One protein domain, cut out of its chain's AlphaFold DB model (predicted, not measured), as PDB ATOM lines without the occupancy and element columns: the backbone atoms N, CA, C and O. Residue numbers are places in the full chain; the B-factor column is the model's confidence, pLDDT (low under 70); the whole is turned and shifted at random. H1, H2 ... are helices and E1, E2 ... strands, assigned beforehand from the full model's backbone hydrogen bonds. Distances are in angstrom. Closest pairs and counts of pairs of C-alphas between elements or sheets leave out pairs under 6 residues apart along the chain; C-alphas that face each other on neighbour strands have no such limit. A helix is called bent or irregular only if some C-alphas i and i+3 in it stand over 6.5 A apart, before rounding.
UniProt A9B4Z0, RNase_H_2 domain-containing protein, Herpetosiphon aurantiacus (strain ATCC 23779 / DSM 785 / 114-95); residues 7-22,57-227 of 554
ATOM      1  N   ALA A   7     515.254 365.720 386.880       77.81
ATOM      2  CA  ALA A   7     514.800 365.939 388.247       77.81
ATOM      3  C   ALA A   7     514.010 364.749 388.822       77.81
ATOM      4  O   ALA A   7     514.288 364.332 389.945       77.81
ATOM      5  N   LEU A   8     513.056 364.176 388.075       85.31
ATOM      6  CA  LEU A   8     512.293 363.016 388.545       85.31
ATOM      7  C   LEU A   8     513.179 361.767 388.638       85.31
ATOM      8  O   LEU A   8     513.107 361.048 389.629       85.31
ATOM      9  N   ARG A   9     514.070 361.537 387.661       82.56
ATOM     10  CA  ARG A   9     515.022 360.410 387.712       82.56
ATOM     11  C   ARG A   9     515.942 360.498 388.928       82.56
ATOM     12  O   ARG A   9     516.102 359.514 389.643       82.56
ATOM     13  N   VAL A  10     516.517 361.676 389.175       84.00
ATOM     14  CA  VAL A  10     517.367 361.933 390.347       84.00
ATOM     15  C   VAL A  10     516.570 361.748 391.637       84.00
ATOM     16  O   VAL A  10     517.090 361.176 392.592       84.00
ATOM     17  N   LEU A  11     515.308 362.184 391.681       88.12
ATOM     18  CA  LEU A  11     514.472 362.010 392.865       88.12
ATOM     19  C   LEU A  11     514.205 360.529 393.165       88.12
ATOM     20  O   LEU A  11     514.430 360.102 394.292       88.12
ATOM     21  N   LEU A  12     513.809 359.740 392.160       90.06
ATOM     22  CA  LEU A  12     513.529 358.305 392.314       90.06
ATOM     23  C   LEU A  12     514.758 357.491 392.749       90.06
ATOM     24  O   LEU A  12     514.610 356.435 393.356       90.06
ATOM     25  N   GLN A  13     515.971 357.972 392.463       87.50
ATOM     26  CA  GLN A  13     517.215 357.347 392.929       87.50
ATOM     27  C   GLN A  13     517.544 357.669 394.392       87.50
ATOM     28  O   GLN A  13     518.224 356.884 395.049       87.50
ATOM     29  N   ASN A  14     517.094 358.821 394.896       89.88
ATOM     30  CA  ASN A  14     517.493 359.348 396.204       89.88
ATOM     31  C   ASN A  14     516.381 359.296 397.260       89.88
ATOM     32  O   ASN A  14     516.666 359.438 398.449       89.88
ATOM     33  N   GLN A  15     515.123 359.121 396.855       90.75
ATOM     34  CA  GLN A  15     513.965 359.075 397.743       90.75
ATOM     35  C   GLN A  15     513.120 357.840 397.459       90.75
ATOM     36  O   GLN A  15     512.793 357.548 396.314       90.75
ATOM     37  N   THR A  16     512.728 357.141 398.522       92.94
ATOM     38  CA  THR A  16     511.838 355.976 398.444       92.94
ATOM     39  C   THR A  16     510.369 356.348 398.635       92.94
ATOM     40  O   THR A  16     509.499 355.612 398.173       92.94
ATOM     41  N   VAL A  17     510.087 357.482 399.284       95.38
ATOM     42  CA  VAL A  17     508.735 357.965 399.590       95.38
ATOM     43  C   VAL A  17     508.689 359.499 399.650       95.38
ATOM     44  O   VAL A  17     509.656 360.114 400.104       95.38
ATOM     45  N   VAL A  18     507.577 360.119 399.234       94.38
ATOM     46  CA  VAL A  18     507.333 361.571 399.397       94.38
ATOM     47  C   VAL A  18     506.509 361.897 400.648       94.38
ATOM     48  O   VAL A  18     505.576 361.174 401.013       94.38
ATOM     49  N   GLY A  19     506.850 363.009 401.306       89.69
ATOM     50  CA  GLY A  19     506.308 363.426 402.603       89.69
ATOM     51  C   GLY A  19     505.017 364.254 402.549       89.69
ATOM     52  O   GLY A  19     504.417 364.483 401.499       89.69
ATOM     53  N   ASN A  20     504.562 364.706 403.721       86.25
ATOM     54  CA  ASN A  20     503.353 365.534 403.876       86.25
ATOM     55  C   ASN A  20     503.516 366.970 403.345       86.25
ATOM     56  O   ASN A  20     502.545 367.717 403.286       86.25
ATOM     57  N   ASP A  21     504.732 367.350 402.962       87.75
ATOM     58  CA  ASP A  21     505.066 368.597 402.278       87.75
ATOM     59  C   ASP A  21     504.767 368.557 400.769       87.75
ATOM     60  O   ASP A  21     504.993 369.549 400.076       87.75
ATOM     61  N   TRP A  22     504.255 367.427 400.269       94.56
ATOM     62  CA  TRP A  22     503.728 367.280 398.918       94.56
ATOM     63  C   TRP A  22     502.198 367.295 398.902       94.56
ATOM     64  O   TRP A  22     501.540 366.749 399.791       94.56
ATOM     65  N   TYR A  57     477.361 355.804 410.932       78.00
ATOM     66  CA  TYR A  57     476.898 355.841 409.549       78.00
ATOM     67  C   TYR A  57     477.323 357.175 408.925       78.00
ATOM     68  O   TYR A  57     476.642 358.185 409.090       78.00
ATOM     69  N   ALA A  58     478.474 357.192 408.250       81.38
ATOM     70  CA  ALA A  58     478.968 358.373 407.549       81.38
ATOM     71  C   ALA A  58     478.616 358.291 406.058       81.38
ATOM     72  O   ALA A  58     478.967 357.332 405.363       81.38
ATOM     73  N   PHE A  59     477.938 359.312 405.538       83.75
ATOM     74  CA  PHE A  59     477.526 359.356 404.136       83.75
ATOM     75  C   PHE A  59     478.722 359.471 403.191       83.75
ATOM     76  O   PHE A  59     478.712 358.911 402.093       83.75
ATOM     77  N   ILE A  60     479.783 360.149 403.635       83.12
ATOM     78  CA  ILE A  60     481.041 360.249 402.889       83.12
ATOM     79  C   ILE A  60     481.681 358.871 402.660       83.12
ATOM     80  O   ILE A  60     482.142 358.603 401.551       83.12
ATOM     81  N   ASP A  61     481.634 357.983 403.656       86.06
ATOM     82  CA  ASP A  61     482.204 356.634 403.562       86.06
ATOM     83  C   ASP A  61     481.381 355.772 402.602       86.06
ATOM     84  O   ASP A  61     481.932 355.060 401.764       86.06
ATOM     85  N   PHE A  62     480.051 355.903 402.644       89.06
ATOM     86  CA  PHE A  62     479.168 355.262 401.671       89.06
ATOM     87  C   PHE A  62     479.453 355.714 400.232       89.06
ATOM     88  O   PHE A  62     479.521 354.883 399.326       89.06
ATOM     89  N   LEU A  63     479.631 357.021 400.005       89.75
ATOM     90  CA  LEU A  63     479.965 357.545 398.681       89.75
ATOM     91  C   LEU A  63     481.349 357.083 398.211       89.75
ATOM     92  O   LEU A  63     481.497 356.774 397.030       89.75
ATOM     93  N   ALA A  64     482.335 357.022 399.109       89.12
ATOM     94  CA  ALA A  64     483.669 356.513 398.800       89.12
ATOM     95  C   ALA A  64     483.617 355.035 398.384       89.12
ATOM     96  O   ALA A  64     484.148 354.676 397.334       89.12
ATOM     97  N   GLU A  65     482.886 354.208 399.134       92.00
ATOM     98  CA  GLU A  65     482.658 352.799 398.803       92.00
ATOM     99  C   GLU A  65     481.954 352.643 397.446       92.00
ATOM    100  O   GLU A  65     482.378 351.855 396.600       92.00
ATOM    101  N   LYS A  66     480.907 353.434 397.176       94.00
ATOM    102  CA  LYS A  66     480.229 353.415 395.868       94.00
ATOM    103  C   LYS A  66     481.120 353.898 394.726       94.00
ATOM    104  O   LYS A  66     481.003 353.371 393.620       94.00
ATOM    105  N   GLY A  67     482.007 354.857 394.983       94.62
ATOM    106  CA  GLY A  67     483.059 355.274 394.055       94.62
ATOM    107  C   GLY A  67     483.981 354.113 393.694       94.62
ATOM    108  O   GLY A  67     484.119 353.787 392.518       94.62
ATOM    109  N   HIS A  68     484.500 353.416 394.704       93.75
ATOM    110  CA  HIS A  68     485.376 352.264 394.505       93.75
ATOM    111  C   HIS A  68     484.684 351.121 393.743       93.75
ATOM    112  O   HIS A  68     485.222 350.597 392.767       93.75
ATOM    113  N   GLN A  69     483.448 350.777 394.119       95.62
ATOM    114  CA  GLN A  69     482.648 349.778 393.400       95.62
ATOM    115  C   GLN A  69     482.415 350.167 391.934       95.62
ATOM    116  O   GLN A  69     482.453 349.305 391.052       95.62
ATOM    117  N   PHE A  70     482.193 351.457 391.658       97.06
ATOM    118  CA  PHE A  70     482.034 351.963 390.298       97.06
ATOM    119  C   PHE A  70     483.316 351.804 389.473       97.06
ATOM    120  O   PHE A  70     483.249 351.303 388.349       97.06
ATOM    121  N   GLU A  71     484.467 352.179 390.032       95.94
ATOM    122  CA  GLU A  71     485.778 352.023 389.392       95.94
ATOM    123  C   GLU A  71     486.077 350.557 389.060       95.94
ATOM    124  O   GLU A  71     486.403 350.233 387.914       95.94
ATOM    125  N   LEU A  72     485.882 349.653 390.025       95.38
ATOM    126  CA  LEU A  72     486.071 348.214 389.827       95.38
ATOM    127  C   LEU A  72     485.138 347.655 388.747       95.38
ATOM    128  O   LEU A  72     485.585 346.932 387.851       95.38
ATOM    129  N   ALA A  73     483.849 347.997 388.800       96.75
ATOM    130  CA  ALA A  73     482.871 347.523 387.825       96.75
ATOM    131  C   ALA A  73     483.180 348.027 386.409       96.75
ATOM    132  O   ALA A  73     483.004 347.274 385.442       96.75
ATOM    133  N   TRP A  74     483.655 349.271 386.288       97.06
ATOM    134  CA  TRP A  74     484.086 349.849 385.021       97.06
ATOM    135  C   TRP A  74     485.319 349.125 384.478       97.06
ATOM    136  O   TRP A  74     485.296 348.687 383.329       97.06
ATOM    137  N   LEU A  75     486.354 348.913 385.300       96.56
ATOM    138  CA  LEU A  75     487.567 348.189 384.903       96.56
ATOM    139  C   LEU A  75     487.238 346.787 384.391       96.56
ATOM    140  O   LEU A  75     487.636 346.427 383.288       96.56
ATOM    141  N   GLN A  76     486.430 346.031 385.131       96.19
ATOM    142  CA  GLN A  76     486.040 344.671 384.747       96.19
ATOM    143  C   GLN A  76     485.299 344.602 383.403       96.19
ATOM    144  O   GLN A  76     485.452 343.628 382.668       96.19
ATOM    145  N   ARG A  77     484.473 345.606 383.080       95.94
ATOM    146  CA  ARG A  77     483.593 345.583 381.897       95.94
ATOM    147  C   ARG A  77     484.183 346.281 380.679       95.94
ATOM    148  O   ARG A  77     483.892 345.876 379.557       95.94
ATOM    149  N   VAL A  78     484.967 347.334 380.890       96.19
ATOM    150  CA  VAL A  78     485.469 348.210 379.822       96.19
ATOM    151  C   VAL A  78     486.949 347.965 379.546       96.19
ATOM    152  O   VAL A  78     487.365 347.977 378.389       96.19
ATOM    153  N   ALA A  79     487.747 347.690 380.578       96.81
ATOM    154  CA  ALA A  79     489.187 347.486 380.447       96.81
ATOM    155  C   ALA A  79     489.680 346.274 381.267       96.81
ATOM    156  O   ALA A  79     490.545 346.433 382.128       96.81
ATOM    157  N   PRO A  80     489.190 345.045 380.998       96.94
ATOM    158  CA  PRO A  80     489.516 343.861 381.807       96.94
ATOM    159  C   PRO A  80     491.006 343.486 381.794       96.94
ATOM    160  O   PRO A  80     491.464 342.756 382.665       96.94
ATOM    161  N   ASN A  81     491.761 343.990 380.813       97.19
ATOM    162  CA  ASN A  81     493.205 343.784 380.684       97.19
ATOM    163  C   ASN A  81     494.028 344.962 381.239       97.19
ATOM    164  O   ASN A  81     495.218 345.066 380.935       97.19
ATOM    165  N   ALA A  82     493.405 345.888 381.973       98.00
ATOM    166  CA  ALA A  82     494.113 346.987 382.618       98.00
ATOM    167  C   ALA A  82     495.142 346.454 383.621       98.00
ATOM    168  O   ALA A  82     494.873 345.508 384.364       98.00
ATOM    169  N   VAL A  83     496.315 347.084 383.666       98.38
ATOM    170  CA  VAL A  83     497.353 346.753 384.650       98.38
ATOM    171  C   VAL A  83     497.251 347.731 385.813       98.38
ATOM    172  O   VAL A  83     497.455 348.930 385.629       98.38
ATOM    173  N   GLN A  84     496.927 347.226 387.002       97.88
ATOM    174  CA  GLN A  84     496.847 348.027 388.222       97.88
ATOM    175  C   GLN A  84     498.239 348.239 388.831       97.88
ATOM    176  O   GLN A  84     498.998 347.282 389.004       97.88
ATOM    177  N   VAL A  85     498.573 349.493 389.154       98.19
ATOM    178  CA  VAL A  85     499.842 349.854 389.809       98.19
ATOM    179  C   VAL A  85     499.655 349.974 391.315       98.19
ATOM    180  O   VAL A  85     500.278 349.213 392.049       98.19
ATOM    181  N   CYS A  86     498.808 350.898 391.771       96.94
ATOM    182  CA  CYS A  86     498.503 351.061 393.192       96.94
ATOM    183  C   CYS A  86     497.224 350.298 393.556       96.94
ATOM    184  O   CYS A  86     496.217 350.356 392.845       96.94
ATOM    185  N   VAL A  87     497.274 349.587 394.675       90.94
ATOM    186  CA  VAL A  87     496.135 348.948 395.340       90.94
ATOM    187  C   VAL A  87     495.624 349.848 396.455       90.94
ATOM    188  O   VAL A  87     494.420 350.049 396.573       90.94
ATOM    189  N   GLU A  88     496.539 350.435 397.228       89.81
ATOM    190  CA  GLU A  88     496.203 351.259 398.384       89.81
ATOM    191  C   GLU A  88     496.516 352.745 398.137       89.81
ATOM    192  O   GLU A  88     497.534 353.070 397.518       89.81
ATOM    193  N   PRO A  89     495.721 353.694 398.677       83.50
ATOM    194  CA  PRO A  89     495.926 355.124 398.425       83.50
ATOM    195  C   PRO A  89     497.305 355.668 398.835       83.50
ATOM    196  O   PRO A  89     497.800 356.629 398.243       83.50
ATOM    197  N   TYR A  90     497.937 355.089 399.863       90.38
ATOM    198  CA  TYR A  90     499.249 355.547 400.335       90.38
ATOM    199  C   TYR A  90     500.391 355.170 399.380       90.38
ATOM    200  O   TYR A  90     501.412 355.856 399.374       90.38
ATOM    201  N   GLU A  91     500.213 354.144 398.543       95.44
ATOM    202  CA  GLU A  91     501.239 353.639 397.619       95.44
ATOM    203  C   GLU A  91     501.593 354.652 396.524       95.44
ATOM    204  O   GLU A  91     502.712 354.661 396.015       95.44
ATOM    205  N   GLY A  92     500.695 355.600 396.227       94.81
ATOM    206  CA  GLY A  92     500.994 356.736 395.350       94.81
ATOM    207  C   GLY A  92     502.170 357.596 395.836       94.81
ATOM    208  O   GLY A  92     502.761 358.345 395.055       94.81
ATOM    209  N   ARG A  93     502.542 357.483 397.119       95.81
ATOM    210  CA  ARG A  93     503.710 358.144 397.710       95.81
ATOM    211  C   ARG A  93     505.006 357.373 397.537       95.81
ATOM    212  O   ARG A  93     506.018 357.893 397.988       95.81
ATOM    213  N   GLU A  94     505.013 356.180 396.948       96.75
ATOM    214  CA  GLU A  94     506.173 355.282 396.930       96.75
ATOM    215  C   GLU A  94     506.902 355.296 395.579       96.75
ATOM    216  O   GLU A  94     506.309 355.109 394.516       96.75
ATOM    217  N   ALA A  95     508.225 355.481 395.607       96.31
ATOM    218  CA  ALA A  95     509.037 355.646 394.399       96.31
ATOM    219  C   ALA A  95     508.972 354.427 393.468       96.31
ATOM    220  O   ALA A  95     508.976 354.565 392.247       96.31
ATOM    221  N   HIS A  96     508.888 353.222 394.039       96.12
ATOM    222  CA  HIS A  96     508.855 351.991 393.254       96.12
ATOM    223  C   HIS A  96     507.560 351.851 392.434       96.12
ATOM    224  O   HIS A  96     507.590 351.288 391.342       96.12
ATOM    225  N   ARG A  97     506.441 352.422 392.903       97.75
ATOM    226  CA  ARG A  97     505.173 352.477 392.157       97.75
ATOM    227  C   ARG A  97     505.240 353.469 391.000       97.75
ATOM    228  O   ARG A  97     504.700 353.211 389.923       97.75
ATOM    229  N   VAL A  98     505.955 354.579 391.189       97.31
ATOM    230  CA  VAL A  98     506.237 355.526 390.101       97.31
ATOM    231  C   VAL A  98     507.108 354.856 389.042       97.31
ATOM    232  O   VAL A  98     506.780 354.922 387.862       97.31
ATOM    233  N   ALA A  99     508.165 354.146 389.445       95.75
ATOM    234  CA  ALA A  99     509.008 353.386 388.519       95.75
ATOM    235  C   ALA A  99     508.197 352.344 387.726       95.75
ATOM    236  O   ALA A  99     508.259 352.337 386.501       95.75
ATOM    237  N   GLN A 100     507.342 351.566 388.401       97.56
ATOM    238  CA  GLN A 100     506.430 350.619 387.749       97.56
ATOM    239  C   GLN A 100     505.515 351.307 386.719       97.56
ATOM    240  O   GLN A 100     505.291 350.779 385.633       97.56
ATOM    241  N   THR A 101     504.999 352.499 387.034       98.00
ATOM    242  CA  THR A 101     504.194 353.293 386.090       98.00
ATOM    243  C   THR A 101     505.003 353.670 384.848       98.00
ATOM    244  O   THR A 101     504.510 353.529 383.729       98.00
ATOM    245  N   LEU A 102     506.246 354.129 385.025       96.69
ATOM    246  CA  LEU A 102     507.129 354.505 383.916       96.69
ATOM    247  C   LEU A 102     507.456 353.307 383.016       96.69
ATOM    248  O   LEU A 102     507.392 353.448 381.794       96.69
ATOM    249  N   ASP A 103     507.721 352.138 383.604       96.50
ATOM    250  CA  ASP A 103     507.984 350.900 382.863       96.50
ATOM    251  C   ASP A 103     506.776 350.497 382.000       96.50
ATOM    252  O   ASP A 103     506.934 350.117 380.839       96.50
ATOM    253  N   LEU A 104     505.552 350.632 382.525       98.19
ATOM    254  CA  LEU A 104     504.320 350.336 381.782       98.19
ATOM    255  C   LEU A 104     504.053 351.344 380.655       98.19
ATOM    256  O   LEU A 104     503.601 350.957 379.575       98.19
ATOM    257  N   ILE A 105     504.362 352.626 380.875       97.12
ATOM    258  CA  ILE A 105     504.298 353.653 379.827       97.12
ATOM    259  C   ILE A 105     505.319 353.345 378.720       97.12
ATOM    260  O   ILE A 105     504.992 353.448 377.535       97.12
ATOM    261  N   GLU A 106     506.541 352.933 379.072       95.69
ATOM    262  CA  GLU A 106     507.572 352.537 378.104       95.69
ATOM    263  C   GLU A 106     507.195 351.260 377.341       95.69
ATOM    264  O   GLU A 106     507.394 351.185 376.126       95.69
ATOM    265  N   ALA A 107     506.573 350.299 378.028       96.62
ATOM    266  CA  ALA A 107     506.003 349.087 377.443       96.62
ATOM    267  C   ALA A 107     504.713 349.344 376.645       96.62
ATOM    268  O   ALA A 107     504.218 348.439 375.968       96.62
ATOM    269  N   ARG A 108     504.187 350.575 376.682       97.31
ATOM    270  CA  ARG A 108     503.008 351.023 375.932       97.31
ATOM    271  C   ARG A 108     501.753 350.219 376.283       97.31
ATOM    272  O   ARG A 108     500.928 349.919 375.418       97.31
ATOM    273  N   THR A 109     501.607 349.874 377.563       98.38
ATOM    274  CA  THR A 109     500.423 349.209 378.114       98.38
ATOM    275  C   THR A 109     499.157 350.033 377.821       98.38
ATOM    276  O   THR A 109     499.111 351.200 378.207       98.38
ATOM    277  N   PRO A 110     498.118 349.476 377.165       98.44
ATOM    278  CA  PRO A 110     496.975 350.265 376.692       98.44
ATOM    279  C   PRO A 110     496.207 351.017 377.784       98.44
ATOM    280  O   PRO A 110     495.800 352.155 377.566       98.44
ATOM    281  N   VAL A 111     496.011 350.383 378.943       98.75
ATOM    282  CA  VAL A 111     495.298 350.944 380.096       98.75
ATOM    283  C   VAL A 111     496.079 350.608 381.357       98.75
ATOM    284  O   VAL A 111     496.352 349.437 381.630       98.75
ATOM    285  N   ILE A 112     496.430 351.637 382.123       98.75
ATOM    286  CA  ILE A 112     497.122 351.521 383.406       98.75
ATOM    287  C   ILE A 112     496.195 352.115 384.468       98.75
ATOM    288  O   ILE A 112     495.821 353.287 384.379       98.75
ATOM    289  N   ALA A 113     495.805 351.301 385.445       98.44
ATOM    290  CA  ALA A 113     494.894 351.687 386.517       98.44
ATOM    291  C   ALA A 113     495.664 352.117 387.767       98.44
ATOM    292  O   ALA A 113     496.654 351.479 388.139       98.44
ATOM    293  N   GLN A 114     495.194 353.193 388.403       97.62
ATOM    294  CA  GLN A 114     495.788 353.778 389.607       97.62
ATOM    295  C   GLN A 114     497.329 353.948 389.511       97.62
ATOM    296  O   GLN A 114     498.055 353.483 390.397       97.62
ATOM    297  N   PRO A 115     497.880 354.545 388.425       98.12
ATOM    298  CA  PRO A 115     499.319 354.792 388.302       98.12
ATOM    299  C   PRO A 115     499.811 355.773 389.368       98.12
ATOM    300  O   PRO A 115     499.119 356.731 389.691       98.12
ATOM    301  N   ALA A 116     501.036 355.608 389.860       97.94
ATOM    302  CA  ALA A 116     501.655 356.599 390.737       97.94
ATOM    303  C   ALA A 116     502.389 357.658 389.903       97.94
ATOM    304  O   ALA A 116     503.319 357.340 389.158       97.94
ATOM    305  N   LEU A 117     501.997 358.926 390.046       97.06
ATOM    306  CA  LEU A 117     502.609 360.059 389.349       97.06
ATOM    307  C   LEU A 117     503.224 361.035 390.345       97.06
ATOM    308  O   LEU A 117     502.539 361.481 391.264       97.06
ATOM    309  N   TRP A 118     504.487 361.409 390.130       96.62
ATOM    310  CA  TRP A 118     505.175 362.458 390.889       96.62
ATOM    311  C   TRP A 118     505.646 363.567 389.966       96.62
ATOM    312  O   TRP A 118     506.228 363.310 388.909       96.62
ATOM    313  N   TRP A 119     505.494 364.806 390.423       94.94
ATOM    314  CA  TRP A 119     506.069 365.956 389.754       94.94
ATOM    315  C   TRP A 119     506.778 366.891 390.753       94.94
ATOM    316  O   TRP A 119     506.127 367.656 391.472       94.94
ATOM    317  N   PRO A 120     508.126 366.823 390.826       92.06
ATOM    318  CA  PRO A 120     508.894 367.474 391.889       92.06
ATOM    319  C   PRO A 120     508.871 369.004 391.872       92.06
ATOM    320  O   PRO A 120     508.949 369.614 392.936       92.06
ATOM    321  N   ALA A 121     508.781 369.630 390.693       90.25
ATOM    322  CA  ALA A 121     508.887 371.086 390.567       90.25
ATOM    323  C   ALA A 121     507.782 371.821 391.357       90.25
ATOM    324  O   ALA A 121     508.060 372.815 392.025       90.25
ATOM    325  N   GLU A 122     506.567 371.273 391.372       91.62
ATOM    326  CA  GLU A 122     505.420 371.782 392.128       91.62
ATOM    327  C   GLU A 122     505.154 371.001 393.424       91.62
ATOM    328  O   GLU A 122     504.229 371.348 394.156       91.62
ATOM    329  N   ARG A 123     505.958 369.969 393.733       94.06
ATOM    330  CA  ARG A 123     505.753 369.054 394.875       94.06
ATOM    331  C   ARG A 123     504.341 368.463 394.897       94.06
ATOM    332  O   ARG A 123     503.668 368.451 395.927       94.06
ATOM    333  N   ILE A 124     503.886 367.982 393.746       95.56
ATOM    334  CA  ILE A 124     502.579 367.334 393.592       95.56
ATOM    335  C   ILE A 124     502.758 365.850 393.276       95.56
ATOM    336  O   ILE A 124     503.688 365.460 392.567       95.56
ATOM    337  N   PHE A 125     501.876 365.017 393.819       96.50
ATOM    338  CA  PHE A 125     501.848 363.579 393.546       96.50
ATOM    339  C   PHE A 125     500.413 363.067 393.518       96.50
ATOM    340  O   PHE A 125     499.534 363.680 394.109       96.50
ATOM    341  N   GLY A 126     500.157 361.916 392.915       96.00
ATOM    342  CA  GLY A 126     498.893 361.226 393.145       96.00
ATOM    343  C   GLY A 126     498.645 360.070 392.200       96.00
ATOM    344  O   GLY A 126     499.495 359.725 391.378       96.00
ATOM    345  N   THR A 127     497.455 359.499 392.343       96.62
ATOM    346  CA  THR A 127     496.982 358.345 391.587       96.62
ATOM    347  C   THR A 127     495.705 358.737 390.840       96.62
ATOM    348  O   THR A 127     494.641 358.803 391.461       96.62
ATOM    349  N   PRO A 128     495.774 359.126 389.549       96.88
ATOM    350  CA  PRO A 128     494.558 359.213 388.744       96.88
ATOM    351  C   PRO A 128     493.915 357.832 388.646       96.88
ATOM    352  O   PRO A 128     494.620 356.828 388.725       96.88
ATOM    353  N   ASP A 129     492.607 357.772 388.397       97.62
ATOM    354  CA  ASP A 129     491.931 356.473 388.321       97.62
ATOM    355  C   ASP A 129     492.494 355.628 387.165       97.62
ATOM    356  O   ASP A 129     492.785 354.439 387.327       97.62
ATOM    357  N   LEU A 130     492.735 356.265 386.010       98.38
ATOM    358  CA  LEU A 130     493.339 355.644 384.836       98.38
ATOM    359  C   LEU A 130     494.255 356.604 384.073       98.38
ATOM    360  O   LEU A 130     493.965 357.794 383.909       98.38
ATOM    361  N   ILE A 131     495.295 356.032 383.465       98.75
ATOM    362  CA  ILE A 131     495.892 356.583 382.247       98.75
ATOM    363  C   ILE A 131     495.737 355.585 381.102       98.75
ATOM    364  O   ILE A 131     495.922 354.378 381.275       98.75
ATOM    365  N   VAL A 132     495.389 356.087 379.919       98.69
ATOM    366  CA  VAL A 132     495.128 355.253 378.739       98.69
ATOM    367  C   VAL A 132     495.885 355.756 377.527       98.69
ATOM    368  O   VAL A 132     496.050 356.960 377.335       98.69
ATOM    369  N   LEU A 133     496.317 354.831 376.682       98.44
ATOM    370  CA  LEU A 133     496.969 355.145 375.422       98.44
ATOM    371  C   LEU A 133     495.955 355.768 374.449       98.44
ATOM    372  O   LEU A 133     494.837 355.272 374.299       98.44
ATOM    373  N   SER A 134     496.332 356.835 373.744       98.19
ATOM    374  CA  SER A 134     495.410 357.569 372.866       98.19
ATOM    375  C   SER A 134     494.867 356.725 371.706       98.19
ATOM    376  O   SER A 134     493.779 356.991 371.199       98.19
ATOM    377  N   SER A 135     495.579 355.677 371.280       97.81
ATOM    378  CA  SER A 135     495.073 354.684 370.320       97.81
ATOM    379  C   SER A 135     493.938 353.835 370.905       97.81
ATOM    380  O   SER A 135     492.899 353.696 370.260       97.81
ATOM    381  N   TRP A 136     494.083 353.361 372.147       98.12
ATOM    382  CA  TRP A 136     493.013 352.676 372.882       98.12
ATOM    383  C   TRP A 136     491.805 353.597 373.091       98.12
ATOM    384  O   TRP A 136     490.673 353.207 372.811       98.12
ATOM    385  N   PHE A 137     492.039 354.853 373.487       98.31
ATOM    386  CA  PHE A 137     490.964 355.829 373.687       98.31
ATOM    387  C   PHE A 137     490.143 356.060 372.415       98.31
ATOM    388  O   PHE A 137     488.918 356.014 372.465       98.31
ATOM    389  N   ARG A 138     490.797 356.269 371.265       97.62
ATOM    390  CA  ARG A 138     490.111 356.475 369.976       97.62
ATOM    391  C   ARG A 138     489.255 355.280 369.569       97.62
ATOM    392  O   ARG A 138     488.203 355.469 368.971       97.62
ATOM    393  N   GLN A 139     489.701 354.065 369.887       96.88
ATOM    394  CA  GLN A 139     488.915 352.857 369.652       96.88
ATOM    395  C   GLN A 139     487.692 352.797 370.576       96.88
ATOM    396  O   GLN A 139     486.606 352.442 370.123       96.88
ATOM    397  N   GLN A 140     487.866 353.146 371.852       97.25
ATOM    398  CA  GLN A 140     486.802 353.079 372.851       97.25
ATOM    399  C   GLN A 140     485.759 354.200 372.695       97.25
ATOM    400  O   GLN A 140     484.574 353.976 372.937       97.25
ATOM    401  N   TYR A 141     486.193 355.389 372.276       97.00
ATOM    402  CA  TYR A 141     485.385 356.605 372.164       97.00
ATOM    403  C   TYR A 141     485.580 357.268 370.789       97.00
ATOM    404  O   TYR A 141     486.153 358.359 370.695       97.00
ATOM    405  N   PRO A 142     485.109 356.637 369.697       95.94
ATOM    406  CA  PRO A 142     485.373 357.102 368.334       95.94
ATOM    407  C   PRO A 142     484.832 358.511 368.055       95.94
ATOM    408  O   PRO A 142     485.461 359.275 367.327       95.94
ATOM    409  N   GLU A 143     483.717 358.898 368.680       96.19
ATOM    410  CA  GLU A 143     483.133 360.239 368.529       96.19
ATOM    411  C   GLU A 143     484.025 361.347 369.119       96.19
ATOM    412  O   GLU A 143     484.019 362.481 368.639       96.19
ATOM    413  N   LEU A 144     484.859 361.011 370.108       96.75
ATOM    414  CA  LEU A 144     485.782 361.930 370.778       96.75
ATOM    415  C   LEU A 144     487.215 361.841 370.233       96.75
ATOM    416  O   LEU A 144     488.101 362.549 370.708       96.75
ATOM    417  N   ALA A 145     487.461 361.012 369.212       95.31
ATOM    418  CA  ALA A 145     488.798 360.780 368.665       95.31
ATOM    419  C   ALA A 145     489.488 362.063 368.166       95.31
ATOM    420  O   ALA A 145     490.711 362.180 368.231       95.31
ATOM    421  N   HIS A 146     488.704 363.040 367.707       95.44
ATOM    422  CA  HIS A 146     489.197 364.330 367.230       95.44
ATOM    423  C   HIS A 146     489.850 365.191 368.331       95.44
ATOM    424  O   HIS A 146     490.637 366.075 368.006       95.44
ATOM    425  N   LEU A 147     489.569 364.926 369.614       96.31
ATOM    426  CA  LEU A 147     490.098 365.687 370.756       96.31
ATOM    427  C   LEU A 147     491.503 365.250 371.197       96.31
ATOM    428  O   LEU A 147     492.147 365.951 371.969       96.31
ATOM    429  N   VAL A 148     491.979 364.085 370.752       93.25
ATOM    430  CA  VAL A 148     493.237 363.491 371.248       93.25
ATOM    431  C   VAL A 148     494.341 363.447 370.192       93.25
ATOM    432  O   VAL A 148     495.456 363.033 370.482       93.25
ATOM    433  N   GLY A 149     494.058 363.894 368.966       87.56
ATOM    434  CA  GLY A 149     495.021 363.918 367.866       87.56
ATOM    435  C   GLY A 149     495.521 362.533 367.422       87.56
ATOM    436  O   GLY A 149     495.073 361.483 367.883       87.56
ATOM    437  N   GLU A 150     496.462 362.529 366.474       88.62
ATOM    438  CA  GLU A 150     497.025 361.291 365.905       88.62
ATOM    439  C   GLU A 150     498.316 360.836 366.588       88.62
ATOM    440  O   GLU A 150     498.630 359.644 366.582       88.62
ATOM    441  N   THR A 151     499.061 361.781 367.175       93.06
ATOM    442  CA  THR A 151     500.307 361.475 367.881       93.06
ATOM    443  C   THR A 151     499.989 360.667 369.118       93.06
ATOM    444  O   THR A 151     499.128 361.022 369.921       93.06
ATOM    445  N   GLU A 152     500.694 359.566 369.280       95.69
ATOM    446  CA  GLU A 152     500.395 358.647 370.351       95.69
ATOM    447  C   GLU A 152     501.009 359.077 371.679       95.69
ATOM    448  O   GLU A 152     502.193 359.404 371.756       95.69
ATOM    449  N   HIS A 153     500.182 359.077 372.715       97.06
ATOM    450  CA  HIS A 153     500.531 359.497 374.065       97.06
ATOM    451  C   HIS A 153     499.482 358.963 375.046       97.06
ATOM    452  O   HIS A 153     498.465 358.404 374.628       97.06
ATOM    453  N   TYR A 154     499.724 359.119 376.341       98.50
ATOM    454  CA  TYR A 154     498.779 358.769 377.393       98.50
ATOM    455  C   TYR A 154     497.883 359.946 377.771       98.50
ATOM    456  O   TYR A 154     498.318 361.099 377.810       98.50
ATOM    457  N   LEU A 155     496.638 359.621 378.099       98.44
ATOM    458  CA  LEU A 155     495.575 360.525 378.521       98.44
ATOM    459  C   LEU A 155     495.095 360.124 379.912       98.44
ATOM    460  O   LEU A 155     495.047 358.934 380.217       98.44
ATOM    461  N   VAL A 156     494.677 361.093 380.722       98.62
ATOM    462  CA  VAL A 156     494.022 360.819 382.009       98.62
ATOM    463  C   VAL A 156     492.529 360.590 381.796       98.62
ATOM    464  O   VAL A 156     491.858 361.431 381.189       98.62
ATOM    465  N   LEU A 157     492.021 359.485 382.347       98.44
ATOM    466  CA  LEU A 157     490.597 359.192 382.502       98.44
ATOM    467  C   LEU A 157     490.309 359.063 384.000       98.44
ATOM    468  O   LEU A 157     490.792 358.139 384.646       98.44
ATOM    469  N   ASP A 158     489.526 359.986 384.545       97.88
ATOM    470  CA  ASP A 158     489.165 360.002 385.963       97.88
ATOM    471  C   ASP A 158     487.694 359.582 386.108       97.88
ATOM    472  O   ASP A 158     486.803 360.118 385.439       97.88
ATOM    473  N   LEU A 159     487.427 358.588 386.945       97.88
ATOM    474  CA  LEU A 159     486.110 358.008 387.154       97.88
ATOM    475  C   LEU A 159     485.469 358.673 388.365       97.88
ATOM    476  O   LEU A 159     486.063 358.812 389.431       97.88
ATOM    477  N   LYS A 160     484.223 359.120 388.218       95.88
ATOM    478  CA  LYS A 160     483.487 359.764 389.304       95.88
ATOM    479  C   LYS A 160     482.089 359.188 389.389       95.88
ATOM    480  O   LYS A 160     481.278 359.357 388.477       95.88
ATOM    481  N   PHE A 161     481.777 358.561 390.524       95.38
ATOM    482  CA  PHE A 161     480.415 358.144 390.851       95.38
ATOM    483  C   PHE A 161     479.545 359.375 391.146       95.38
ATOM    484  O   PHE A 161     479.283 359.770 392.278       95.38
ATOM    485  N   SER A 162     479.157 360.051 390.071       93.88
ATOM    486  CA  SER A 162     478.341 361.253 390.063       93.88
ATOM    487  C   SER A 162     477.452 361.250 388.826       93.88
ATOM    488  O   SER A 162     477.607 360.419 387.930       93.88
ATOM    489  N   SER A 163     476.488 362.160 388.771       93.25
ATOM    490  CA  SER A 163     475.622 362.316 387.605       93.25
ATOM    491  C   SER A 163     475.284 363.775 387.373       93.25
ATOM    492  O   SER A 163     475.271 364.569 388.315       93.25
ATOM    493  N   ASN A 164     474.956 364.112 386.128       93.81
ATOM    494  CA  ASN A 164     474.536 365.439 385.707       93.81
ATOM    495  C   ASN A 164     475.562 366.542 386.032       93.81
ATOM    496  O   ASN A 164     475.164 367.662 386.353       93.81
ATOM    497  N   LEU A 165     476.867 366.248 385.960       95.12
ATOM    498  CA  LEU A 165     477.920 367.204 386.338       95.12
ATOM    499  C   LEU A 165     477.890 368.514 385.538       95.12
ATOM    500  O   LEU A 165     478.282 369.554 386.054       95.12
ATOM    501  N   GLU A 166     477.388 368.485 384.306       93.44
ATOM    502  CA  GLU A 166     477.265 369.678 383.461       93.44
ATOM    503  C   GLU A 166     476.059 370.565 383.809       93.44
ATOM    504  O   GLU A 166     475.926 371.672 383.281       93.44
ATOM    505  N   LYS A 167     475.157 370.123 384.699       94.56
ATOM    506  CA  LYS A 167     474.075 370.988 385.182       94.56
ATOM    507  C   LYS A 167     474.650 372.077 386.082       94.56
ATOM    508  O   LYS A 167     475.546 371.839 386.884       94.56
ATOM    509  N   ARG A 168     474.048 373.270 386.024       90.56
ATOM    510  CA  ARG A 168     474.456 374.445 386.818       90.56
ATOM    511  C   ARG A 168     474.589 374.152 388.317       90.56
ATOM    512  O   ARG A 168     475.475 374.689 388.970       90.56
ATOM    513  N   GLU A 169     473.721 373.300 388.847       89.12
ATOM    514  CA  GLU A 169     473.690 372.883 390.255       89.12
ATOM    515  C   GLU A 169     474.949 372.105 390.673       89.12
ATOM    516  O   GLU A 169     475.339 372.129 391.836       89.12
ATOM    517  N   LYS A 170     475.611 371.453 389.710       91.56
ATOM    518  CA  LYS A 170     476.826 370.652 389.885       91.56
ATOM    519  C   LYS A 170     478.095 371.359 389.412       91.56
ATOM    520  O   LYS A 170     479.164 370.756 389.427       91.56
ATOM    521  N   ALA A 171     478.018 372.648 389.077       91.12
ATOM    522  CA  ALA A 171     479.163 373.413 388.587       91.12
ATOM    523  C   ALA A 171     480.355 373.413 389.564       91.12
ATOM    524  O   ALA A 171     481.500 373.325 389.129       91.12
ATOM    525  N   ALA A 172     480.102 373.467 390.878       90.62
ATOM    526  CA  ALA A 172     481.161 373.392 391.886       90.62
ATOM    527  C   ALA A 172     481.845 372.013 391.911       90.62
ATOM    528  O   ALA A 172     483.073 371.941 391.932       90.62
ATOM    529  N   ASP A 173     481.064 370.927 391.846       92.50
ATOM    530  CA  ASP A 173     481.590 369.558 391.763       92.50
ATOM    531  C   ASP A 173     482.410 369.366 390.478       92.50
ATOM    532  O   ASP A 173     483.550 368.905 390.543       92.50
ATOM    533  N   LEU A 174     481.877 369.786 389.323       95.69
ATOM    534  CA  LEU A 174     482.587 369.728 388.044       95.69
ATOM    535  C   LEU A 174     483.889 370.532 388.091       95.69
ATOM    536  O   LEU A 174     484.908 370.042 387.616       95.69
ATOM    537  N   SER A 175     483.887 371.725 388.691       94.94
ATOM    538  CA  SER A 175     485.104 372.529 388.848       94.94
ATOM    539  C   SER A 175     486.157 371.816 389.699       94.94
ATOM    540  O   SER A 175     487.332 371.844 389.341       94.94
ATOM    541  N   CYS A 176     485.752 371.163 390.794       94.75
ATOM    542  CA  CYS A 176     486.666 370.399 391.646       94.75
ATOM    543  C   CYS A 176     487.288 369.224 390.883       94.75
ATOM    544  O   CYS A 176     488.508 369.070 390.880       94.75
ATOM    545  N   TYR A 177     486.457 368.416 390.216       96.44
ATOM    546  CA  TYR A 177     486.935 367.266 389.448       96.44
ATOM    547  C   TYR A 177     487.804 367.702 388.268       96.44
ATOM    548  O   TYR A 177     488.873 367.146 388.061       96.44
ATOM    549  N   SER A 178     487.425 368.772 387.564       96.88
ATOM    550  CA  SER A 178     488.220 369.319 386.458       96.88
ATOM    551  C   SER A 178     489.605 369.773 386.917       96.88
ATOM    552  O   SER A 178     490.589 369.496 386.236       96.88
ATOM    553  N   ALA A 179     489.711 370.443 388.069       96.69
ATOM    554  CA  ALA A 179     490.999 370.864 388.619       96.69
ATOM    555  C   ALA A 179     491.887 369.664 388.978       96.69
ATOM    556  O   ALA A 179     493.058 369.632 388.602       96.69
ATOM    557  N   GLN A 180     491.313 368.648 389.629       96.62
ATOM    558  CA  GLN A 180     492.007 367.396 389.937       96.62
ATOM    559  C   GLN A 180     492.525 366.711 388.660       96.62
ATOM    560  O   GLN A 180     493.712 366.394 388.559       96.62
ATOM    561  N   THR A 181     491.667 366.538 387.653       97.44
ATOM    562  CA  THR A 181     492.028 365.908 386.377       97.44
ATOM    563  C   THR A 181     493.071 366.718 385.605       97.44
ATOM    564  O   THR A 181     493.998 366.137 385.038       97.44
ATOM    565  N   ARG A 182     492.989 368.058 385.621       97.75
ATOM    566  CA  ARG A 182     494.006 368.947 385.031       97.75
ATOM    567  C   ARG A 182     495.370 368.763 385.693       97.75
ATOM    568  O   ARG A 182     496.363 368.672 384.978       97.75
ATOM    569  N   MET A 183     495.434 368.631 387.022       97.81
ATOM    570  CA  MET A 183     496.697 368.339 387.720       97.81
ATOM    571  C   MET A 183     497.289 366.991 387.314       97.81
ATOM    572  O   MET A 183     498.488 366.908 387.053       97.81
ATOM    573  N   TYR A 184     496.468 365.940 387.231       98.06
ATOM    574  CA  TYR A 184     496.939 364.635 386.766       98.06
ATOM    575  C   TYR A 184     497.455 364.699 385.326       98.06
ATOM    576  O   TYR A 184     498.538 364.188 385.042       98.06
ATOM    577  N   SER A 185     496.721 365.372 384.435       97.94
ATOM    578  CA  SER A 185     497.114 365.537 383.032       97.94
ATOM    579  C   SER A 185     498.402 366.347 382.894       97.94
ATOM    580  O   SER A 185     499.276 365.983 382.110       97.94
ATOM    581  N   TYR A 186     498.571 367.386 383.717       97.44
ATOM    582  CA  TYR A 186     499.807 368.156 383.799       97.44
ATOM    583  C   TYR A 186     500.998 367.275 384.188       97.44
ATOM    584  O   TYR A 186     501.982 367.228 383.451       97.44
ATOM    585  N   MET A 187     500.901 366.530 385.298       96.69
ATOM    586  CA  MET A 187     501.978 365.634 385.743       96.69
ATOM    587  C   MET A 187     502.326 364.609 384.660       96.69
ATOM    588  O   MET A 187     503.491 364.470 384.287       96.69
ATOM    589  N   LEU A 188     501.311 363.935 384.113       97.25
ATOM    590  CA  LEU A 188     501.479 362.948 383.051       97.25
ATOM    591  C   LEU A 188     502.138 363.561 381.811       97.25
ATOM    592  O   LEU A 188     503.073 362.978 381.264       97.25
ATOM    593  N   GLY A 189     501.681 364.742 381.391       96.00
ATOM    594  CA  GLY A 189     502.188 365.450 380.225       96.00
ATOM    595  C   GLY A 189     503.670 365.789 380.339       96.00
ATOM    596  O   GLY A 189     504.438 365.525 379.411       96.00
ATOM    597  N   GLN A 190     504.092 366.288 381.504       94.69
ATOM    598  CA  GLN A 190     505.502 366.558 381.775       94.69
ATOM    599  C   GLN A 190     506.346 365.273 381.805       94.69
ATOM    600  O   GLN A 190     507.445 365.253 381.254       94.69
ATOM    601  N   ILE A 191     505.832 364.190 382.400       93.75
ATOM    602  CA  ILE A 191     506.522 362.891 382.485       93.75
ATOM    603  C   ILE A 191     506.741 362.277 381.096       93.75
ATOM    604  O   ILE A 191     507.836 361.801 380.787       93.75
ATOM    605  N   GLN A 192     505.705 362.279 380.254       94.06
ATOM    606  CA  GLN A 192     505.767 361.661 378.929       94.06
ATOM    607  C   GLN A 192     506.416 362.562 377.866       94.06
ATOM    608  O   GLN A 192     506.812 362.081 376.804       94.06
ATOM    609  N   GLY A 193     506.556 363.862 378.149       93.44
ATOM    610  CA  GLY A 193     507.120 364.855 377.232       93.44
ATOM    611  C   GLY A 193     506.165 365.295 376.120       93.44
ATOM    612  O   GLY A 193     506.618 365.865 375.128       93.44
ATOM    613  N   ILE A 194     504.867 365.020 376.271       94.00
ATOM    614  CA  ILE A 194     503.769 365.437 375.387       94.00
ATOM    615  C   ILE A 194     502.621 365.870 376.292       94.00
ATOM    616  O   ILE A 194     502.109 365.049 377.048       94.00
ATOM    617  N   MET A 195     502.218 367.140 376.230       95.38
ATOM    618  CA  MET A 195     501.077 367.627 377.005       95.38
ATOM    619  C   MET A 195     499.771 367.283 376.274       95.38
ATOM    620  O   MET A 195     499.610 367.718 375.128       95.38
ATOM    621  N   PRO A 196     498.850 366.517 376.888       95.75
ATOM    622  CA  PRO A 196     497.538 366.265 376.303       95.75
ATOM    623  C   PRO A 196     496.760 367.569 376.124       95.75
ATOM    624  O   PRO A 196     496.820 368.432 376.990       95.75
ATOM    625  N   GLN A 197     495.988 367.698 375.042       95.94
ATOM    626  CA  GLN A 197     495.054 368.826 374.870       95.94
ATOM    627  C   GLN A 197     493.794 368.664 375.726       95.94
ATOM    628  O   GLN A 197     493.155 369.644 376.104       95.94
ATOM    629  N   HIS A 198     493.443 367.413 376.029       98.12
ATOM    630  CA  HIS A 198     492.257 367.045 376.780       98.12
ATOM    631  C   HIS A 198     492.553 365.893 377.740       98.12
ATOM    632  O   HIS A 198     493.366 365.011 377.458       98.12
ATOM    633  N   ALA A 199     491.844 365.896 378.861       98.19
ATOM    634  CA  ALA A 199     491.642 364.748 379.734       98.19
ATOM    635  C   ALA A 199     490.136 364.497 379.883       98.19
ATOM    636  O   ALA A 199     489.330 365.296 379.405       98.19
ATOM    637  N   PHE A 200     489.731 363.394 380.512       98.62
ATOM    638  CA  PHE A 200     488.327 362.980 380.486       98.62
ATOM    639  C   PHE A 200     487.806 362.570 381.861       98.62
ATOM    640  O   PHE A 200     488.483 361.864 382.605       98.62
ATOM    641  N   LEU A 201     486.576 362.986 382.168       98.44
ATOM    642  CA  LEU A 201     485.807 362.505 383.314       98.44
ATOM    643  C   LEU A 201     484.755 361.499 382.851       98.44
ATOM    644  O   LEU A 201     483.903 361.818 382.017       98.44
ATOM    645  N   ILE A 202     484.767 360.311 383.444       98.12
ATOM    646  CA  ILE A 202     483.728 359.300 383.253       98.12
ATOM    647  C   ILE A 202     482.784 359.353 384.446       98.12
ATOM    648  O   ILE A 202     483.182 359.093 385.580       98.12
ATOM    649  N   THR A 203     481.517 359.662 384.186       96.88
ATOM    650  CA  THR A 203     480.473 359.674 385.213       96.88
ATOM    651  C   THR A 203     479.497 358.527 385.027       96.88
ATOM    652  O   THR A 203     479.403 357.931 383.952       96.88
ATOM    653  N   ARG A 204     478.727 358.233 386.078       93.94
ATOM    654  CA  ARG A 204     477.718 357.167 386.088       93.94
ATOM    655  C   ARG A 204     476.725 357.268 384.925       93.94
ATOM    656  O   ARG A 204     476.306 356.256 384.387       93.94
ATOM    657  N   ASP A 205     476.354 358.486 384.543       94.44
ATOM    658  CA  ASP A 205     475.425 358.795 383.452       94.44
ATOM    659  C   ASP A 205     476.120 359.055 382.101       94.44
ATOM    660  O   ASP A 205     475.448 359.353 381.113       94.44
ATOM    661  N   ARG A 206     477.455 358.949 382.037       95.44
ATOM    662  CA  ARG A 206     478.271 359.237 380.845       95.44
ATOM    663  C   ARG A 206     479.366 358.205 380.596       95.44
ATOM    664  O   ARG A 206     480.507 358.542 380.293       95.44
ATOM    665  N   LEU A 207     479.009 356.926 380.665       95.19
ATOM    666  CA  LEU A 207     479.951 355.823 380.432       95.19
ATOM    667  C   LEU A 207     480.514 355.797 379.003       95.19
ATOM    668  O   LEU A 207     481.671 355.429 378.800       95.19
ATOM    669  N   HIS A 208     479.693 356.191 378.023       93.94
ATOM    670  CA  HIS A 208     480.001 356.114 376.589       93.94
ATOM    671  C   HIS A 208     480.329 357.467 375.946       93.94
ATOM    672  O   HIS A 208     480.812 357.498 374.821       93.94
ATOM    673  N   ASN A 209     480.092 358.574 376.654       95.69
ATOM    674  CA  ASN A 209     480.419 359.923 376.191       95.69
ATOM    675  C   ASN A 209     481.019 360.749 377.347       95.69
ATOM    676  O   ASN A 209     480.316 361.582 377.927       95.69
ATOM    677  N   PRO A 210     482.276 360.459 377.740       97.56
ATOM    678  CA  PRO A 210     482.952 361.133 378.844       97.56
ATOM    679  C   PRO A 210     482.967 362.655 378.684       97.56
ATOM    680  O   PRO A 210     483.031 363.183 377.573       97.56
ATOM    681  N   ILE A 211     482.961 363.377 379.804       98.31
ATOM    682  CA  ILE A 211     483.100 364.837 379.792       98.31
ATOM    683  C   ILE A 211     484.555 365.166 379.464       98.31
ATOM    684  O   ILE A 211     485.468 364.734 380.168       98.31
ATOM    685  N   SER A 212     484.764 365.941 378.405       98.00
ATOM    686  CA  SER A 212     486.086 366.428 378.020       98.00
ATOM    687  C   SER A 212     486.505 367.615 378.886       98.00
ATOM    688  O   SER A 212     485.766 368.592 379.015       98.00
ATOM    689  N   ILE A 213     487.707 367.537 379.453       97.94
ATOM    690  CA  ILE A 213     488.341 368.583 380.254       97.94
ATOM    691  C   ILE A 213     489.508 369.161 379.446       97.94
ATOM    692  O   ILE A 213     490.490 368.447 379.223       97.94
ATOM    693  N   PRO A 214     489.426 370.420 378.983       96.75
ATOM    694  CA  PRO A 214     490.518 371.050 378.253       96.75
ATOM    695  C   PRO A 214     491.728 371.272 379.166       96.75
ATOM    696  O   PRO A 214     491.587 371.593 380.350       96.75
ATOM    697  N   ILE A 215     492.919 371.111 378.596       95.38
ATOM    698  CA  ILE A 215     494.196 371.315 379.276       95.38
ATOM    699  C   ILE A 215     494.868 372.544 378.670       95.38
ATOM    700  O   ILE A 215     495.226 372.555 377.493       95.38
ATOM    701  N   GLU A 216     495.024 373.587 379.481       93.12
ATOM    702  CA  GLU A 216     495.659 374.844 379.066       93.12
ATOM    703  C   GLU A 216     497.174 374.837 379.312       93.12
ATOM    704  O   GLU A 216     497.918 375.575 378.656       93.12
ATOM    705  N   ALA A 217     497.630 373.977 380.226       92.75
ATOM    706  CA  ALA A 217     499.028 373.851 380.594       92.75
ATOM    707  C   ALA A 217     499.911 373.498 379.387       92.75
ATOM    708  O   ALA A 217     499.482 372.863 378.423       92.75
ATOM    709  N   GLN A 218     501.187 373.876 379.459       92.88
ATOM    710  CA  GLN A 218     502.168 373.622 378.403       92.88
ATOM    711  C   GLN A 218     503.398 372.903 378.958       92.88
ATOM    712  O   GLN A 218     503.762 373.052 380.126       92.88
ATOM    713  N   LEU A 219     504.073 372.130 378.103       92.94
ATOM    714  CA  LEU A 219     505.320 371.457 378.475       92.94
ATOM    715  C   LEU A 219     506.369 372.458 378.962       92.94
ATOM    716  O   LEU A 219     506.604 373.486 378.325       92.94
ATOM    717  N   GLY A 220     507.015 372.135 380.082       89.81
ATOM    718  CA  GLY A 220     508.045 372.974 380.698       89.81
ATOM    719  C   GLY A 220     507.560 374.318 381.256       89.81
ATOM    720  O   GLY A 220     508.387 375.077 381.756       89.81
ATOM    721  N   GLN A 221     506.262 374.626 381.180       91.69
ATOM    722  CA  GLN A 221     505.661 375.781 381.845       91.69
ATOM    723  C   GLN A 221     505.034 375.359 383.180       91.69
ATOM    724  O   GLN A 221     504.660 374.193 383.317       91.69
ATOM    725  N   PRO A 222     504.899 376.284 384.149       89.44
ATOM    726  CA  PRO A 222     504.206 376.005 385.401       89.44
ATOM    727  C   PRO A 222     502.750 375.587 385.186       89.44
ATOM    728  O   PRO A 222     502.135 375.923 384.173       89.44
ATOM    729  N   LEU A 223     502.187 374.944 386.208       91.25
ATOM    730  CA  LEU A 223     500.756 374.664 386.317       91.25
ATOM    731  C   LEU A 223     499.897 375.925 386.077       91.25
ATOM    732  O   LEU A 223     500.302 377.047 386.419       91.25
ATOM    733  N   ASP A 224     498.691 375.707 385.549       90.44
ATOM    734  CA  ASP A 224     497.693 376.745 385.288       90.44
ATOM    735  C   ASP A 224     497.483 377.654 386.506       90.44
ATOM    736  O   ASP A 224     497.461 377.199 387.654       90.44
ATOM    737  N   ALA A 225     497.355 378.960 386.260       90.94
ATOM    738  CA  ALA A 225     497.440 379.977 387.308       90.94
ATOM    739  C   ALA A 225     496.383 379.809 388.413       90.94
ATOM    740  O   ALA A 225     496.695 380.035 389.583       90.94
ATOM    741  N   ASP A 226     495.166 379.389 388.058       90.00
ATOM    742  CA  ASP A 226     494.078 379.141 389.008       90.00
ATOM    743  C   ASP A 226     494.397 377.973 389.950       90.00
ATOM    744  O   ASP A 226     494.216 378.078 391.166       90.00
ATOM    745  N   ILE A 227     494.933 376.876 389.409       94.25
ATOM    746  CA  ILE A 227     495.311 375.712 390.209       94.25
ATOM    747  C   ILE A 227     496.558 376.037 391.036       94.25
ATOM    748  O   ILE A 227     496.598 375.738 392.228       94.25
TER     749      ILE A 227
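What this domain is: This is residues 7 to 22 and 57 to 227 of the 554 residues of the protein "RNase_H_2 domain-containing protein" of Herpetosiphon aurantiacus (strain ATCC 23779 / DSM 785 / 114-95) (UniProt A9B4Z0). A twisted sheet of five strands makes the core, with the long helix H7 packed over one face, the short helix H5 on the opposite face and the long helix H2 over strand E5. The small hairpin E2 and E3 packs on residues 180 to 191 of H7, H4 packs on E2, H1 sits outside H4, and residues 57 to 62 stick out at the first part of H2. The printed part has 187 residues, with seven named helices and seven named strands in the order H1 H2 H3 H4 E1 E2 E3 E4 H5 H6 E5 H7 E6 E7; the class is mixed, helices and strands. The large sheet is mixed, in the order E1 E4 E5 E6 E7. The whole is compact, with a radius of gyration of the C-alphas of 16.0 A and spans of 46 by 44 by 36 A.

How they stand to each other: E5, residues 154 to 160, is antiparallel to E4, residues 130 to 133, with N 155 and O 132 at 2.8 A. E4 is antiparallel to edge strand E1, residues 111 to 113, with N 112 and O 131 at 2.9 A. E5 is parallel to E6, residues 198 to 203, with N 160 and O 202 at 2.8 A. E6 and edge strand E7, residues 211 to 214, form a hairpin, with N 213 and O 199 at 2.8 A. H7, residues 168 to 192, is on the sheet at a height over the sheet of 7.4 A; its closest C-alphas to E5 are Ser 185 and Val 156, 5.7 A. E5, H7 and E6 form a strand-helix-strand unit, two parallel neighbour strands with a helix between, with a right-handed crossover. H2, residues 59 to 78, lies over E5, the closest C-alphas being Glu 71 and Leu 159, 6.4 A. H5, residues 134 to 140, is on the face opposite H7; it touches H6, residues 142 to 147, only at the corner, the closest C-alphas being Arg 138 and Ala 145, 4.7 A. H6 only grazes the sheet. E2, residues 117 to 119, and E3, residues 124 to 126, form a hairpin, with N 117 and O 126 at 2.9 A; Trp 119 and Met 187 are the closest C-alphas of E2 and H7, 5.7 A. H4, residues 95 to 106, grazes the large sheet with residues 101 to 105; H1, residues 7 to 14, only just touches it, with 3 pairs of C-alphas within 8 A, Leu 12 and Ala 95 closest at 5.6 A. H3, residues 89 to 93, is close to H4 but not clearly touching, with C-alphas 91 and 97 at 6.8 A. Every O i to N i+4 pair is within hydrogen-bond range in H1, H2, H4 and H5, against 19 of 21 in H7, 0 of 1 in H3 and 0 of 2 in H6, where O i to N i+3 pairs within range are 1 of 2 in H3 and 2 of 3 in H6.

Where its parts are: H1 begins at C-alpha 7, (514.800, 365.939, 388.247). H7 is 34.7 A long, with a kink of 32 degrees near residue 175, H2 27.9 A, E5 19.4 A, H4 16.7 A and E6 16.3 A. H6 and H7 are irregular: C-alphas 143 and 146 are 7.4 A apart, and C-alphas 169 and 172 are 7.7 A apart. E7 ends at C-alpha 214, (490.518, 371.050, 378.253).

The domain as a whole: The two C-alphas farthest apart are those of Tyr 57 and Glu 150, 48.4 A. Residues 23 to 56 are not printed, and C-alphas 22 and 57 are 31.0 A apart across this cut. Of the links that are printed whole, none is long. Residues 215 to 227 hold no named element. The mean pLDDT of the printed part is 94.5, and no printed residue is under 70.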